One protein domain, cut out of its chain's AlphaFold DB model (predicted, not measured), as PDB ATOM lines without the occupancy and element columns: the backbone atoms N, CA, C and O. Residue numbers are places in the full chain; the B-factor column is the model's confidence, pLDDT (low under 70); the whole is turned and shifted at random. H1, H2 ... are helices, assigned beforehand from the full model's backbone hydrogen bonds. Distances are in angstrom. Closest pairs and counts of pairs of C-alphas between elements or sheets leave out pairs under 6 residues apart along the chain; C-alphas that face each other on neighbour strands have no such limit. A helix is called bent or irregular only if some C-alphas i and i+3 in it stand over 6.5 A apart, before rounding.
ATOM      1  N   ARG A  12      37.708  20.207  17.880       90.69
ATOM      2  CA  ARG A  12      38.534  20.863  18.915       90.69
ATOM      3  C   ARG A  12      37.711  21.212  20.153       90.69
ATOM      4  O   ARG A  12      38.156  20.941  21.260       90.69
ATOM      5  N   GLU A  13      36.515  21.762  19.975       91.88
ATOM      6  CA  GLU A  13      35.623  22.118  21.086       91.88
ATOM      7  C   GLU A  13      35.140  20.871  21.836       91.88
ATOM      8  O   GLU A  13      35.163  20.859  23.064       91.88
ATOM      9  N   ILE A  14      34.822  19.787  21.120       92.06
ATOM     10  CA  ILE A  14      34.493  18.477  21.706       92.06
ATOM     11  C   ILE A  14      35.660  17.962  22.564       92.06
ATOM     12  O   ILE A  14      35.456  17.536  23.699       92.06
ATOM     13  N   LYS A  15      36.903  18.055  22.066       91.69
ATOM     14  CA  LYS A  15      38.104  17.690  22.837       91.69
ATOM     15  C   LYS A  15      38.256  18.547  24.101       91.69
ATOM     16  O   LYS A  15      38.625  18.022  25.151       91.69
ATOM     17  N   GLY A  16      37.981  19.847  24.007       91.50
ATOM     18  CA  GLY A  16      37.963  20.757  25.153       91.50
ATOM     19  C   GLY A  16      36.921  20.354  26.193       91.50
ATOM     20  O   GLY A  16      37.256  20.219  27.369       91.50
ATOM     21  N   LEU A  17      35.690  20.084  25.752       91.69
ATOM     22  CA  LEU A  17      34.578  19.699  26.620       91.69
ATOM     23  C   LEU A  17      34.843  18.365  27.314       91.69
ATOM     24  O   LEU A  17      34.665  18.274  28.521       91.69
ATOM     25  N   SER A  18      35.338  17.364  26.582       92.62
ATOM     26  CA  SER A  18      35.743  16.078  27.156       92.62
ATOM     27  C   SER A  18      36.805  16.262  28.240       92.62
ATOM     28  O   SER A  18      36.667  15.719  29.331       92.62
ATOM     29  N   LYS A  19      37.834  17.083  27.982       92.50
ATOM     30  CA  LYS A  19      38.905  17.350  28.952       92.50
ATOM     31  C   LYS A  19      38.371  18.004  30.228       92.50
ATOM     32  O   LYS A  19      38.787  17.624  31.318       92.50
ATOM     33  N   ILE A  20      37.487  18.994  30.097       91.50
ATOM     34  CA  ILE A  20      36.860  19.660  31.248       91.50
ATOM     35  C   ILE A  20      35.933  18.692  31.989       91.50
ATOM     36  O   ILE A  20      35.974  18.630  33.215       91.50
ATOM     37  N   GLY A  21      35.146  17.912  31.250       91.12
ATOM     38  CA  GLY A  21      34.271  16.880  31.788       91.12
ATOM     39  C   GLY A  21      35.034  15.880  32.648       91.12
ATOM     40  O   GLY A  21      34.646  15.664  33.785       91.12
ATOM     41  N   ASP A  22      36.174  15.368  32.179       92.12
ATOM     42  CA  ASP A  22      37.014  14.437  32.950       92.12
ATOM     43  C   ASP A  22      37.692  15.086  34.169       92.12
ATOM     44  O   ASP A  22      38.133  14.391  35.084       92.12
ATOM     45  N   ILE A  23      37.849  16.415  34.181       90.75
ATOM     46  CA  ILE A  23      38.348  17.153  35.351       90.75
ATOM     47  C   ILE A  23      37.244  17.290  36.405       90.75
ATOM     48  O   ILE A  23      37.533  17.181  37.594       90.75
ATOM     49  N   LEU A  24      36.006  17.552  35.976       89.12
ATOM     50  CA  LEU A  24      34.846  17.701  36.858       89.12
ATOM     51  C   LEU A  24      34.310  16.355  37.358       89.12
ATOM     52  O   LEU A  24      33.884  16.254  38.505       89.12
ATOM     53  N   ILE A  25      34.327  15.346  36.491       89.75
ATOM     54  CA  ILE A  25      33.836  13.989  36.717       89.75
ATOM     55  C   ILE A  25      34.945  13.017  36.282       89.75
ATOM     56  O   ILE A  25      34.898  12.444  35.185       89.75
ATOM     57  N   PRO A  26      36.001  12.880  37.105       90.56
ATOM     58  CA  PRO A  26      37.030  11.879  36.873       90.56
ATOM     59  C   PRO A  26      36.454  10.474  37.070       90.56
ATOM     60  O   PRO A  26      35.434  10.289  37.734       90.56
ATOM     61  N   LYS A  27      37.140   9.472  36.517       88.88
ATOM     62  CA  LYS A  27      36.801   8.068  36.754       88.88
ATOM     63  C   LYS A  27      36.909   7.756  38.245       88.88
ATOM     64  O   LYS A  27      37.919   8.094  38.866       88.88
ATOM     65  N   ASN A  28      35.891   7.106  38.791       85.88
ATOM     66  CA  ASN A  28      35.868   6.669  40.178       85.88
ATOM     67  C   ASN A  28      35.009   5.412  40.290       85.88
ATOM     68  O   ASN A  28      33.792   5.533  40.381       85.88
ATOM     69  N   ASP A  29      35.618   4.227  40.249       81.75
ATOM     70  CA  ASP A  29      34.875   2.965  40.194       81.75
ATOM     71  C   ASP A  29      33.840   2.879  41.335       81.75
ATOM     72  O   ASP A  29      34.180   3.111  42.497       81.75
ATOM     73  N   PRO A  30      32.561   2.580  41.030       82.62
ATOM     74  CA  PRO A  30      32.033   2.040  39.767       82.62
ATOM     75  C   PRO A  30      31.659   3.072  38.677       82.62
ATOM     76  O   PRO A  30      31.160   2.680  37.623       82.62
ATOM     77  N   PHE A  31      31.844   4.372  38.910       84.56
ATOM     78  CA  PHE A  31      31.457   5.449  37.994       84.56
ATOM     79  C   PHE A  31      32.471   5.659  36.854       84.56
ATOM     80  O   PHE A  31      33.656   5.907  37.117       84.56
ATOM     81  N   PRO A  32      32.019   5.647  35.582       87.88
ATOM     82  CA  PRO A  32      32.870   6.007  34.453       87.88
ATOM     83  C   PRO A  32      33.218   7.497  34.495       87.88
ATOM     84  O   PRO A  32      32.433   8.319  34.971       87.88
ATOM     85  N   SER A  33      34.359   7.874  33.928       89.62
ATOM     86  CA  SER A  33      34.632   9.288  33.635       89.62
ATOM     87  C   SER A  33      33.643   9.862  32.611       89.62
ATOM     88  O   SER A  33      32.944   9.130  31.902       89.62
ATOM     89  N   PHE A  34      33.592  11.192  32.507       89.69
ATOM     90  CA  PHE A  34      32.746  11.877  31.525       89.69
ATOM     91  C   PHE A  34      33.004  11.418  30.081       89.69
ATOM     92  O   PHE A  34      32.070  11.242  29.301       89.69
ATOM     93  N   SER A  35      34.268  11.236  29.707       88.38
ATOM     94  CA  SER A  35      34.632  10.762  28.370       88.38
ATOM     95  C   SER A  35      34.294   9.287  28.144       88.38
ATOM     96  O   SER A  35      33.842   8.936  27.054       88.38
ATOM     97  N   GLU A  36      34.456   8.433  29.160       85.88
ATOM     98  CA  GLU A  36      34.138   7.001  29.079       85.88
ATOM     99  C   GLU A  36      32.635   6.739  28.924       85.88
ATOM    100  O   GLU A  36      32.262   5.829  28.188       85.88
ATOM    101  N   SER A  37      31.767   7.536  29.559       85.19
ATOM    102  CA  SER A  37      30.308   7.343  29.481       85.19
ATOM    103  C   SER A  37      29.731   7.599  28.079       85.19
ATOM    104  O   SER A  37      28.622   7.162  27.754       85.19
ATOM    105  N   GLY A  38      30.465   8.322  27.224       85.12
ATOM    106  CA  GLY A  38      30.036   8.671  25.869       85.12
ATOM    107  C   GLY A  38      28.854   9.651  25.816       85.12
ATOM    108  O   GLY A  38      28.301   9.886  24.735       85.12
ATOM    109  N   CYS A  39      28.481  10.265  26.944       86.44
ATOM    110  CA  CYS A  39      27.347  11.193  27.033       86.44
ATOM    111  C   CYS A  39      27.538  12.461  26.186       86.44
ATOM    112  O   CYS A  39      26.569  13.117  25.802       86.44
ATOM    113  N   ILE A  40      28.787  12.779  25.817       88.56
ATOM    114  CA  ILE A  40      29.132  13.883  24.909       88.56
ATOM    115  C   ILE A  40      28.429  13.783  23.545       88.56
ATOM    116  O   ILE A  40      28.207  14.802  22.898       88.56
ATOM    117  N   SER A  41      28.005  12.581  23.139       85.56
ATOM    118  CA  SER A  41      27.243  12.356  21.904       85.56
ATOM    119  C   SER A  41      25.896  13.094  21.849       85.56
ATOM    120  O   SER A  41      25.352  13.313  20.770       85.56
ATOM    121  N   LYS A  42      25.361  13.533  22.996       86.00
ATOM    122  CA  LYS A  42      24.119  14.319  23.076       86.00
ATOM    123  C   LYS A  42      24.346  15.802  23.366       86.00
ATOM    124  O   LYS A  42      23.401  16.507  23.715       86.00
ATOM    125  N   VAL A  43      25.571  16.301  23.191       88.06
ATOM    126  CA  VAL A  43      25.902  17.716  23.434       88.06
ATOM    127  C   VAL A  43      25.010  18.676  22.645       88.06
ATOM    128  O   VAL A  43      24.644  19.728  23.160       88.06
ATOM    129  N   ASP A  44      24.574  18.293  21.443       88.94
ATOM    130  CA  ASP A  44      23.688  19.129  20.634       88.94
ATOM    131  C   ASP A  44      22.342  19.392  21.312       88.94
ATOM    132  O   ASP A  44      21.801  20.487  21.189       88.94
ATOM    133  N   THR A  45      21.825  18.424  22.072       85.50
ATOM    134  CA  THR A  45      20.583  18.580  22.836       85.50
ATOM    135  C   THR A  45      20.758  19.592  23.963       85.50
ATOM    136  O   THR A  45      19.882  20.426  24.168       85.50
ATOM    137  N   ALA A  46      21.905  19.564  24.651       84.00
ATOM    138  CA  ALA A  46      22.220  20.528  25.704       84.00
ATOM    139  C   ALA A  46      22.421  21.950  25.147       84.00
ATOM    140  O   ALA A  46      22.038  22.924  25.785       84.00
ATOM    141  N   LEU A  47      22.990  22.077  23.944       86.38
ATOM    142  CA  LEU A  47      23.285  23.374  23.329       86.38
ATOM    143  C   LEU A  47      22.127  23.970  22.525       86.38
ATOM    144  O   LEU A  47      22.145  25.175  22.271       86.38
ATOM    145  N   LYS A  48      21.129  23.167  22.131       87.00
ATOM    146  CA  LYS A  48      20.014  23.593  21.267       87.00
ATOM    147  C   LYS A  48      19.282  24.826  21.802       87.00
ATOM    148  O   LYS A  48      18.958  25.709  21.014       87.00
ATOM    149  N   ASN A  49      19.072  24.884  23.116       80.00
ATOM    150  CA  ASN A  49      18.311  25.947  23.781       80.00
ATOM    151  C   ASN A  49      19.197  27.062  24.360       80.00
ATOM    152  O   ASN A  49      18.678  27.980  24.985       80.00
ATOM    153  N   LEU A  50      20.520  26.973  24.186       82.44
ATOM    154  CA  LEU A  50      21.438  28.029  24.605       82.44
ATOM    155  C   LEU A  50      21.333  29.220  23.648       82.44
ATOM    156  O   LEU A  50      21.296  29.008  22.428       82.44
ATOM    157  N   ASP A  51      21.349  30.436  24.195       85.56
ATOM    158  CA  ASP A  51      21.421  31.664  23.407       85.56
ATOM    159  C   ASP A  51      22.669  31.653  22.490       85.56
ATOM    160  O   ASP A  51      23.714  31.109  22.872       85.56
ATOM    161  N   PRO A  52      22.599  32.194  21.256       85.44
ATOM    162  CA  PRO A  52      23.737  32.207  20.342       85.44
ATOM    163  C   PRO A  52      24.995  32.904  20.883       85.44
ATOM    164  O   PRO A  52      26.097  32.448  20.563       85.44
ATOM    165  N   PHE A  53      24.860  33.966  21.687       83.25
ATOM    166  CA  PHE A  53      26.001  34.657  22.296       83.25
ATOM    167  C   PHE A  53      26.672  33.764  23.344       83.25
ATOM    168  O   PHE A  53      27.860  33.461  23.212       83.25
ATOM    169  N   ASP A  54      25.893  33.207  24.273       82.06
ATOM    170  CA  ASP A  54      26.385  32.266  25.290       82.06
ATOM    171  C   ASP A  54      27.046  31.031  24.658       82.06
ATOM    172  O   ASP A  54      28.072  30.522  25.125       82.06
ATOM    173  N   ARG A  55      26.479  30.536  23.549       86.94
ATOM    174  CA  ARG A  55      27.033  29.400  22.803       86.94
ATOM    175  C   ARG A  55      28.391  29.737  22.193       86.94
ATOM    176  O   ARG A  55      29.274  28.879  22.191       86.94
ATOM    177  N   ASN A  56      28.574  30.946  21.667       87.25
ATOM    178  CA  ASN A  56      29.849  31.377  21.095       87.25
ATOM    179  C   ASN A  56      30.930  31.561  22.167       87.25
ATOM    180  O   ASN A  56      32.060  31.106  21.962       87.25
ATOM    181  N   ASP A  57      30.577  32.118  23.323       86.25
ATOM    182  CA  ASP A  57      31.496  32.262  24.456       86.25
ATOM    183  C   ASP A  57      31.931  30.900  25.000       86.25
ATOM    184  O   ASP A  57      33.123  30.643  25.211       86.25
ATOM    185  N   LEU A  58      30.983  29.964  25.120       87.25
ATOM    186  CA  LEU A  58      31.288  28.582  25.471       87.25
ATOM    187  C   LEU A  58      32.241  27.953  24.448       87.25
ATOM    188  O   LEU A  58      33.245  27.352  24.824       87.25
ATOM    189  N   LYS A  59      31.973  28.107  23.148       89.94
ATOM    190  CA  LYS A  59      32.834  27.585  22.076       89.94
ATOM    191  C   LYS A  59      34.254  28.132  22.166       89.94
ATOM    192  O   LYS A  59      35.209  27.359  22.067       89.94
ATOM    193  N   LEU A  60      34.411  29.433  22.403       89.31
ATOM    194  CA  LEU A  60      35.720  30.050  22.607       89.31
ATOM    195  C   LEU A  60      36.444  29.418  23.802       89.31
ATOM    196  O   LEU A  60      37.586  28.969  23.664       89.31
ATOM    197  N   PHE A  61      35.760  29.292  24.939       88.38
ATOM    198  CA  PHE A  61      36.313  28.664  26.135       88.38
ATOM    199  C   PHE A  61      36.743  27.208  25.895       88.38
ATOM    200  O   PHE A  61      37.830  26.791  26.313       88.38
ATOM    201  N   LEU A  62      35.929  26.430  25.176       91.00
ATOM    202  CA  LEU A  62      36.234  25.043  24.828       91.00
ATOM    203  C   LEU A  62      37.439  24.939  23.886       91.00
ATOM    204  O   LEU A  62      38.293  24.076  24.093       91.00
ATOM    205  N   LYS A  63      37.557  25.822  22.882       91.25
ATOM    206  CA  LYS A  63      38.729  25.866  21.987       91.25
ATOM    207  C   LYS A  63      40.016  26.124  22.761       91.25
ATOM    208  O   LYS A  63      40.994  25.402  22.565       91.25
ATOM    209  N   VAL A  64      40.004  27.116  23.650       90.56
ATOM    210  CA  VAL A  64      41.151  27.454  24.506       90.56
ATOM    211  C   VAL A  64      41.499  26.248  25.385       90.56
ATOM    212  O   VAL A  64      42.621  25.741  25.345       90.56
ATOM    213  N   SER A  65      40.509  25.685  26.074       89.44
ATOM    214  CA  SER A  65      40.685  24.515  26.943       89.44
ATOM    215  C   SER A  65      41.181  23.270  26.201       89.44
ATOM    216  O   SER A  65      41.868  22.429  26.785       89.44
ATOM    217  N   ALA A  66      40.886  23.126  24.907       92.06
ATOM    218  CA  ALA A  66      41.380  22.020  24.093       92.06
ATOM    219  C   ALA A  66      42.903  22.067  23.901       92.06
ATOM    220  O   ALA A  66      43.550  21.013  23.946       92.06
ATOM    221  N   ILE A  67      43.461  23.269  23.741       93.06
ATOM    222  CA  ILE A  67      44.889  23.513  23.498       93.06
ATOM    223  C   ILE A  67      45.666  23.540  24.816       93.06
ATOM    224  O   ILE A  67      46.759  22.983  24.892       93.06
ATOM    225  N   LEU A  68      45.091  24.126  25.868       91.50
ATOM    226  CA  LEU A  68      45.776  24.271  27.149       91.50
ATOM    227  C   LEU A  68      46.167  22.911  27.772       91.50
ATOM    228  O   LEU A  68      45.381  21.952  27.732       91.50
ATOM    229  N   PRO A  69      47.346  22.818  28.415       91.81
ATOM    230  CA  PRO A  69      47.712  21.696  29.272       91.81
ATOM    231  C   PRO A  69      46.641  21.393  30.328       91.81
ATOM    232  O   PRO A  69      46.025  22.299  30.890       91.81
ATOM    233  N   LYS A  70      46.444  20.107  30.648       89.06
ATOM    234  CA  LYS A  70      45.394  19.656  31.583       89.06
ATOM    235  C   LYS A  70      45.502  20.319  32.964       89.06
ATOM    236  O   LYS A  70      44.474  20.626  33.559       89.06
ATOM    237  N   PHE A  71      46.719  20.577  33.454       91.19
ATOM    238  CA  PHE A  71      46.921  21.232  34.750       91.19
ATOM    239  C   PHE A  71      46.419  22.687  34.759       91.19
ATOM    240  O   PHE A  71      45.787  23.087  35.731       91.19
ATOM    241  N   LEU A  72      46.600  23.447  33.670       91.00
ATOM    242  CA  LEU A  72      46.080  24.818  33.565       91.00
ATOM    243  C   LEU A  72      44.555  24.830  33.515       91.00
ATOM    244  O   LEU A  72      43.926  25.597  34.235       91.00
ATOM    245  N   VAL A  73      43.951  23.935  32.728       89.56
ATOM    246  CA  VAL A  73      42.486  23.797  32.689       89.56
ATOM    247  C   VAL A  73      41.947  23.433  34.075       89.56
ATOM    248  O   VAL A  73      40.946  23.993  34.511       89.56
ATOM    249  N   LYS A  74      42.643  22.560  34.813       89.06
ATOM    250  CA  LYS A  74      42.284  22.210  36.193       89.06
ATOM    251  C   LYS A  74      42.348  23.419  37.129       89.06
ATOM    252  O   LYS A  74      41.432  23.594  37.924       89.06
ATOM    253  N   ILE A  75      43.381  24.258  37.017       88.31
ATOM    254  CA  ILE A  75      43.491  25.506  37.792       88.31
ATOM    255  C   ILE A  75      42.334  26.447  37.449       88.31
ATOM    256  O   ILE A  75      41.670  26.929  38.358       88.31
ATOM    257  N   ILE A  76      42.039  26.652  36.163       85.50
ATOM    258  CA  ILE A  76      40.928  27.503  35.712       85.50
ATOM    259  C   ILE A  76      39.598  27.008  36.292       85.50
ATOM    260  O   ILE A  76      38.867  27.784  36.900       85.50
ATOM    261  N   VAL A  77      39.306  25.710  36.179       83.19
ATOM    262  CA  VAL A  77      38.089  25.103  36.742       83.19
ATOM    263  C   VAL A  77      38.039  25.252  38.268       83.19
ATOM    264  O   VAL A  77      36.984  25.536  38.833       83.19
ATOM    265  N   LEU A  78      39.175  25.108  38.956       83.81
ATOM    266  CA  LEU A  78      39.258  25.280  40.406       83.81
ATOM    267  C   LEU A  78      39.032  26.737  40.833       83.81
ATOM    268  O   LEU A  78      38.372  26.974  41.843       83.81
ATOM    269  N   LEU A  79      39.533  27.705  40.063       80.62
ATOM    270  CA  LEU A  79      39.284  29.132  40.283       80.62
ATOM    271  C   LEU A  79      37.814  29.485  40.040       80.62
ATOM    272  O   LEU A  79      37.213  30.172  40.858       80.62
ATOM    273  N   ILE A  80      37.213  28.937  38.980       76.00
ATOM    274  CA  ILE A  80      35.780  29.069  38.678       76.00
ATOM    275  C   ILE A  80      34.908  28.511  39.820       76.00
ATOM    276  O   ILE A  80      33.818  29.020  40.086       76.00
ATOM    277  N   ASN A  81      35.394  27.498  40.542       69.75
ATOM    278  CA  ASN A  81      34.709  26.918  41.698       69.75
ATOM    279  C   ASN A  81      34.741  27.776  42.967       69.75
ATOM    280  O   ASN A  81      34.043  27.439  43.924       69.75
ATOM    281  N   ARG A  82      35.523  28.858  43.016       74.94
ATOM    282  CA  ARG A  82      35.577  29.725  44.198       74.94
ATOM    283  C   ARG A  82      34.365  30.673  44.213       74.94
ATOM    284  O   ARG A  82      34.113  31.350  43.220       74.94
ATOM    285  N   PRO A  83      33.637  30.787  45.341       59.91
ATOM    286  CA  PRO A  83      32.386  31.552  45.419       59.91
ATOM    287  C   PRO A  83      32.563  33.078  45.308       59.91
ATOM    288  O   PRO A  83      31.575  33.790  45.173       59.91
ATOM    289  N   PHE A  84      33.801  33.583  45.349       61.47
ATOM    290  CA  PHE A  84      34.113  35.011  45.481       61.47
ATOM    291  C   PHE A  84      34.291  35.770  44.157       61.47
ATOM    292  O   PHE A  84      34.522  36.974  44.184       61.47
ATOM    293  N   ILE A  85      34.197  35.108  42.999       64.00
ATOM    294  CA  ILE A  85      34.397  35.763  41.698       64.00
ATOM    295  C   ILE A  85      33.084  35.725  40.914       64.00
ATOM    296  O   ILE A  85      32.795  34.781  40.179       64.00
ATOM    297  N   THR A  86      32.264  36.761  41.092       58.16
ATOM    298  CA  THR A  86      30.893  36.862  40.561       58.16
ATOM    299  C   THR A  86      30.817  36.661  39.043       58.16
ATOM    300  O   THR A  86      29.903  35.988  38.570       58.16
ATOM    301  N   LEU A  87      31.808  37.151  38.288       58.91
ATOM    302  CA  LEU A  87      31.899  36.952  36.834       58.91
ATOM    303  C   LEU A  87      32.182  35.486  36.453       58.91
ATOM    304  O   LEU A  87      31.596  34.951  35.516       58.91
ATOM    305  N   LEU A  88      33.041  34.796  37.215       60.47
ATOM    306  CA  LEU A  88      33.359  33.381  36.983       60.47
ATOM    307  C   LEU A  88      32.209  32.458  37.405       60.47
ATOM    308  O   LEU A  88      32.128  31.328  36.925       60.47
ATOM    309  N   ARG A  89      31.284  32.933  38.250       59.09
ATOM    310  CA  ARG A  89      30.098  32.178  38.678       59.09
ATOM    311  C   ARG A  89      29.176  31.826  37.507       59.09
ATOM    312  O   ARG A  89      28.628  30.728  37.491       59.09
ATOM    313  N   MET A  90      29.036  32.713  36.518       59.56
ATOM    314  CA  MET A  90      28.239  32.438  35.312       59.56
ATOM    315  C   MET A  90      28.890  31.357  34.442       59.56
ATOM    316  O   MET A  90      28.218  30.411  34.039       59.56
ATOM    317  N   GLY A  91      30.216  31.410  34.266       62.97
ATOM    318  CA  GLY A  91      30.971  30.336  33.612       62.97
ATOM    319  C   GLY A  91      30.879  29.003  34.368       62.97
ATOM    320  O   GLY A  91      30.751  27.946  33.748       62.97
ATOM    321  N   ASN A  92      30.864  29.049  35.707       65.94
ATOM    322  CA  ASN A  92      30.672  27.874  36.559       65.94
ATOM    323  C   ASN A  92      29.316  27.207  36.303       65.94
ATOM    324  O   ASN A  92      29.257  25.993  36.133       65.94
ATOM    325  N   LEU A  93      28.239  27.998  36.237       62.03
ATOM    326  CA  LEU A  93      26.889  27.506  35.954       62.03
ATOM    327  C   LEU A  93      26.754  26.983  34.521       62.03
ATOM    328  O   LEU A  93      26.172  25.920  34.329       62.03
ATOM    329  N   GLY A  94      27.339  27.666  33.535       78.25
ATOM    330  CA  GLY A  94      27.274  27.247  32.134       78.25
ATOM    331  C   GLY A  94      27.998  25.923  31.879       78.25
ATOM    332  O   GLY A  94      27.404  24.964  31.392       78.25
ATOM    333  N   ILE A  95      29.277  25.827  32.254       81.94
ATOM    334  CA  ILE A  95      30.101  24.647  31.943       81.94
ATOM    335  C   ILE A  95      29.668  23.443  32.776       81.94
ATOM    336  O   ILE A  95      29.490  22.353  32.229       81.94
ATOM    337  N   LYS A  96      29.460  23.621  34.089       84.00
ATOM    338  CA  LYS A  96      28.955  22.527  34.926       84.00
ATOM    339  C   LYS A  96      27.542  22.142  34.543       84.00
ATOM    340  O   LYS A  96      27.242  20.958  34.549       84.00
ATOM    341  N   GLY A  97      26.702  23.117  34.197       84.00
ATOM    342  CA  GLY A  97      25.352  22.873  33.709       84.00
ATOM    343  C   GLY A  97      25.380  21.922  32.522       84.00
ATOM    344  O   GLY A  97      24.748  20.874  32.581       84.00
ATOM    345  N   VAL A  98      26.191  22.211  31.502       87.19
ATOM    346  CA  VAL A  98      26.336  21.330  30.331       87.19
ATOM    347  C   VAL A  98      26.921  19.968  30.716       87.19
ATOM    348  O   VAL A  98      26.360  18.941  30.342       87.19
ATOM    349  N   VAL A  99      28.018  19.928  31.479       89.38
ATOM    350  CA  VAL A  99      28.695  18.670  31.843       89.38
ATOM    351  C   VAL A  99      27.797  17.766  32.691       89.38
ATOM    352  O   VAL A  99      27.617  16.601  32.346       89.38
ATOM    353  N   TYR A 100      27.191  18.284  33.761       88.00
ATOM    354  CA  TYR A 100      26.316  17.497  34.629       88.00
ATOM    355  C   TYR A 100      24.998  17.141  33.953       88.00
ATOM    356  O   TYR A 100      24.551  16.008  34.109       88.00
ATOM    357  N   SER A 101      24.409  18.042  33.157       87.31
ATOM    358  CA  SER A 101      23.198  17.708  32.399       87.31
ATOM    359  C   SER A 101      23.464  16.558  31.441       87.31
ATOM    360  O   SER A 101      22.664  15.638  31.366       87.31
ATOM    361  N   LEU A 102      24.605  16.556  30.744       87.88
ATOM    362  CA  LEU A 102      24.964  15.448  29.862       87.88
ATOM    363  C   LEU A 102      25.235  14.167  30.650       87.88
ATOM    364  O   LEU A 102      24.649  13.134  30.329       87.88
ATOM    365  N   TYR A 103      26.065  14.230  31.691       87.00
ATOM    366  CA  TYR A 103      26.475  13.046  32.447       87.00
ATOM    367  C   TYR A 103      25.304  12.360  33.162       87.00
ATOM    368  O   TYR A 103      25.194  11.138  33.131       87.00
ATOM    369  N   TYR A 104      24.391  13.138  33.747       85.06
ATOM    370  CA  TYR A 104      23.219  12.619  34.453       85.06
ATOM    371  C   TYR A 104      21.969  12.495  33.571       85.06
ATOM    372  O   TYR A 104      20.927  12.094  34.068       85.06
ATOM    373  N   SER A 105      22.039  12.758  32.261       81.00
ATOM    374  CA  SER A 105      20.895  12.557  31.345       81.00
ATOM    375  C   SER A 105      20.602  11.087  31.001       81.00
ATOM    376  O   SER A 105      19.881  10.823  30.035       81.00
ATOM    377  N   ASN A 106      21.191  10.127  31.725       70.25
ATOM    378  CA  ASN A 106      21.064   8.683  31.481       70.25
ATOM    379  C   ASN A 106      21.307   8.290  30.013       70.25
ATOM    380  O   ASN A 106      20.585   7.501  29.401       70.25
ATOM    381  N   SER A 107      22.263   8.975  29.388       67.12
ATOM    382  CA  SER A 107      22.495   8.920  27.953       67.12
ATOM    383  C   SER A 107      23.872   8.348  27.686       67.12
ATOM    384  O   SER A 107      24.866   9.071  27.701       67.12
ATOM    385  N   LYS A 108      23.920   7.040  27.425       70.56
ATOM    386  CA  LYS A 108      25.138   6.352  26.994       70.56
ATOM    387  C   LYS A 108      25.493   6.746  25.564       70.56
ATOM    388  O   LYS A 108      24.612   6.918  24.718       70.56
ATOM    389  N   GLY A 109      26.790   6.848  25.287       66.50
ATOM    390  CA  GLY A 109      27.258   6.794  23.906       66.50
ATOM    391  C   GLY A 109      26.925   5.427  23.287       66.50
ATOM    392  O   GLY A 109      26.876   4.436  24.016       66.50
ATOM    393  N   PRO A 110      26.733   5.341  21.958       63.88
ATOM    394  CA  PRO A 110      26.309   4.111  21.274       63.88
ATOM    395  C   PRO A 110      27.250   2.909  21.480       63.88
ATOM    396  O   PRO A 110      26.843   1.770  21.282       63.88
ATOM    397  N   GLU A 111      28.490   3.147  21.906       66.31
ATOM    398  CA  GLU A 111      29.510   2.112  22.108       66.31
ATOM    399  C   GLU A 111      29.822   1.813  23.585       66.31
ATOM    400  O   GLU A 111      30.593   0.897  23.878       66.31
ATOM    401  N   TYR A 112      29.236   2.548  24.539       74.94
ATOM    402  CA  TYR A 112      29.515   2.338  25.960       74.94
ATOM    403  C   TYR A 112      28.712   1.147  26.511       74.94
ATOM    404  O   TYR A 112      27.488   1.200  26.627       74.94
ATOM    405  N   LYS A 113      29.417   0.069  26.880       67.38
ATOM    406  CA  LYS A 113      28.833  -1.196  27.378       67.38
ATOM    407  C   LYS A 113      28.768  -1.311  28.911       67.38
ATOM    408  O   LYS A 113      28.363  -2.351  29.422       67.38
ATOM    409  N   GLY A 114      29.191  -0.285  29.653       71.25
ATOM    410  CA  GLY A 114      29.192  -0.302  31.121       71.25
ATOM    411  C   GLY A 114      27.817  -0.046  31.754       71.25
ATOM    412  O   GLY A 114      26.834   0.260  31.066       71.25
ATOM    413  N   LYS A 115      27.746  -0.157  33.091       70.06
ATOM    414  CA  LYS A 115      26.542   0.185  33.873       70.06
ATOM    415  C   LYS A 115      26.194   1.663  33.691       70.06
ATOM    416  O   LYS A 115      27.099   2.490  33.557       70.06
ATOM    417  N   ASP A 116      24.899   1.978  33.627       73.44
ATOM    418  CA  ASP A 116      24.467   3.374  33.548       73.44
ATOM    419  C   ASP A 116      24.716   4.096  34.871       73.44
ATOM    420  O   ASP A 116      24.756   3.477  35.934       73.44
ATOM    421  N   VAL A 117      24.835   5.417  34.810       78.31
ATOM    422  CA  VAL A 117      24.927   6.260  36.001       78.31
ATOM    423  C   VAL A 117      23.693   6.043  36.881       78.31
ATOM    424  O   VAL A 117      23.830   5.933  38.095       78.31
ATOM    425  N   TYR A 118      22.501   5.886  36.295       80.38
ATOM    426  CA  TYR A 118      21.285   5.595  37.064       80.38
ATOM    427  C   TYR A 118      21.293   4.194  37.678       80.38
ATOM    428  O   TYR A 118      20.863   4.046  38.822       80.38
ATOM    429  N   ASP A 119      21.832   3.194  36.970       79.31
ATOM    430  CA  ASP A 119      21.983   1.831  37.500       79.31
ATOM    431  C   ASP A 119      22.931   1.815  38.706       79.31
ATOM    432  O   ASP A 119      22.683   1.128  39.692       79.31
ATOM    433  N   ILE A 120      24.023   2.584  38.629       80.12
ATOM    434  CA  ILE A 120      25.019   2.702  39.698       80.12
ATOM    435  C   ILE A 120      24.436   3.437  40.913       80.12
ATOM    436  O   ILE A 120      24.697   3.045  42.047       80.12
ATOM    437  N   ILE A 121      23.641   4.488  40.686       81.94
ATOM    438  CA  ILE A 121      22.992   5.268  41.754       81.94
ATOM    439  C   ILE A 121      21.803   4.508  42.370       81.94
ATOM    440  O   ILE A 121      21.372   4.832  43.474       81.94
ATOM    441  N   GLY A 122      21.273   3.490  41.686       77.31
ATOM    442  CA  GLY A 122      20.084   2.758  42.122       77.31
ATOM    443  C   GLY A 122      18.785   3.540  41.898       77.31
ATOM    444  O   GLY A 122      17.817   3.360  42.637       77.31
TER     445      GLY A 122
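Overview. This is residues 12 to 122 of the 132 residues of an uncharacterized protein of Candidatus Heimdallarchaeota archaeon LC_3 (UniProt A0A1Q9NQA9). Look for a small cluster of crossed helices: the long helix H5 runs along the longest axis, H1 crosses it near the middle of the domain, and H3 and H4 pack on H1. H2 packs on the later part of H5, with residues 98 to 103 of H5, and the short H6 sits past the last residues of H5, joined to it by the long link of residues 105 to 116; another long link, residues 25 to 38, joins H1 to H2. The printed part has 111 residues with six named helices, H1 to H6 in chain order, and no named strand; its class is all helix. It is compact, with a radius of gyration of the C-alphas of 13.9 A, and spans 37 by 28 by 26 A.

Arrangement. Begin with H5, residues 86 to 104, the hub, which touches four other helices. With residues 96 to 99 alone it touches H1, residues 12 to 24, about perpendicular at 89 degrees; their closest C-alphas, Gly 21 and Val 99, are 5.9 A apart. With residues 98 to 103 alone H5 touches H2, residues 39 to 47, at a steep tilt of 53 degrees, opposite ways; the closest C-alphas, Cys 39 and Leu 102, are 5.6 A apart. With residues 88 to 92 alone it touches H4, residues 70 to 80, at a steep tilt of 64 degrees, opposite ways; the closest C-alphas, Ile 80 and Leu 88, are 5.2 A apart. H5 only just touches H6, residues 117 to 121, with 3 pairs of C-alphas within 8 A; the closest, Tyr 104 and Val 117, are 6.8 A apart. Now turn to H1, which touches H3, residues 52 to 67, about perpendicular at 79 degrees; the closest C-alphas, Gly 16 and Ala 66, are 3.8 A apart. H6 is apart from H1, H2, H3 and H4. In H1, H3, H4 and H6 every O i to N i+4 pair is within hydrogen-bond range; H5 has 13 of 15, and H2 has 1 of 5 but 5 of 6 O i to N i+3 pairs.

Along the chain. Find C-alpha 86 at (30.893, 36.862, 40.561); from there H5 runs 26.2 A to C-alpha 104 at (23.219, 12.619, 34.453). H3 measures 23.1 A, H1 18.6 A, H4 15.2 A, H2 13.4 A and H6 6.2 A. H2 is irregular: C-alphas 41 and 44 are 7.8 A apart. H1 begins at C-alpha 12, (38.534, 20.863, 18.915), and H6 ends at C-alpha 121, (22.992, 5.268, 41.754).

Size, cuts and confidence. The two C-alphas farthest apart, those of Phe 84 and Lys 113, are 40.8 A apart. The printed part has no cut. The links H1 to H2, residues 25 to 38, and H5 to H6, residues 105 to 116, are long. Mean pLDDT of the printed part is 82.3; it is under 70 at residues 81, 83 to 93, 107, 109 to 111 and 113.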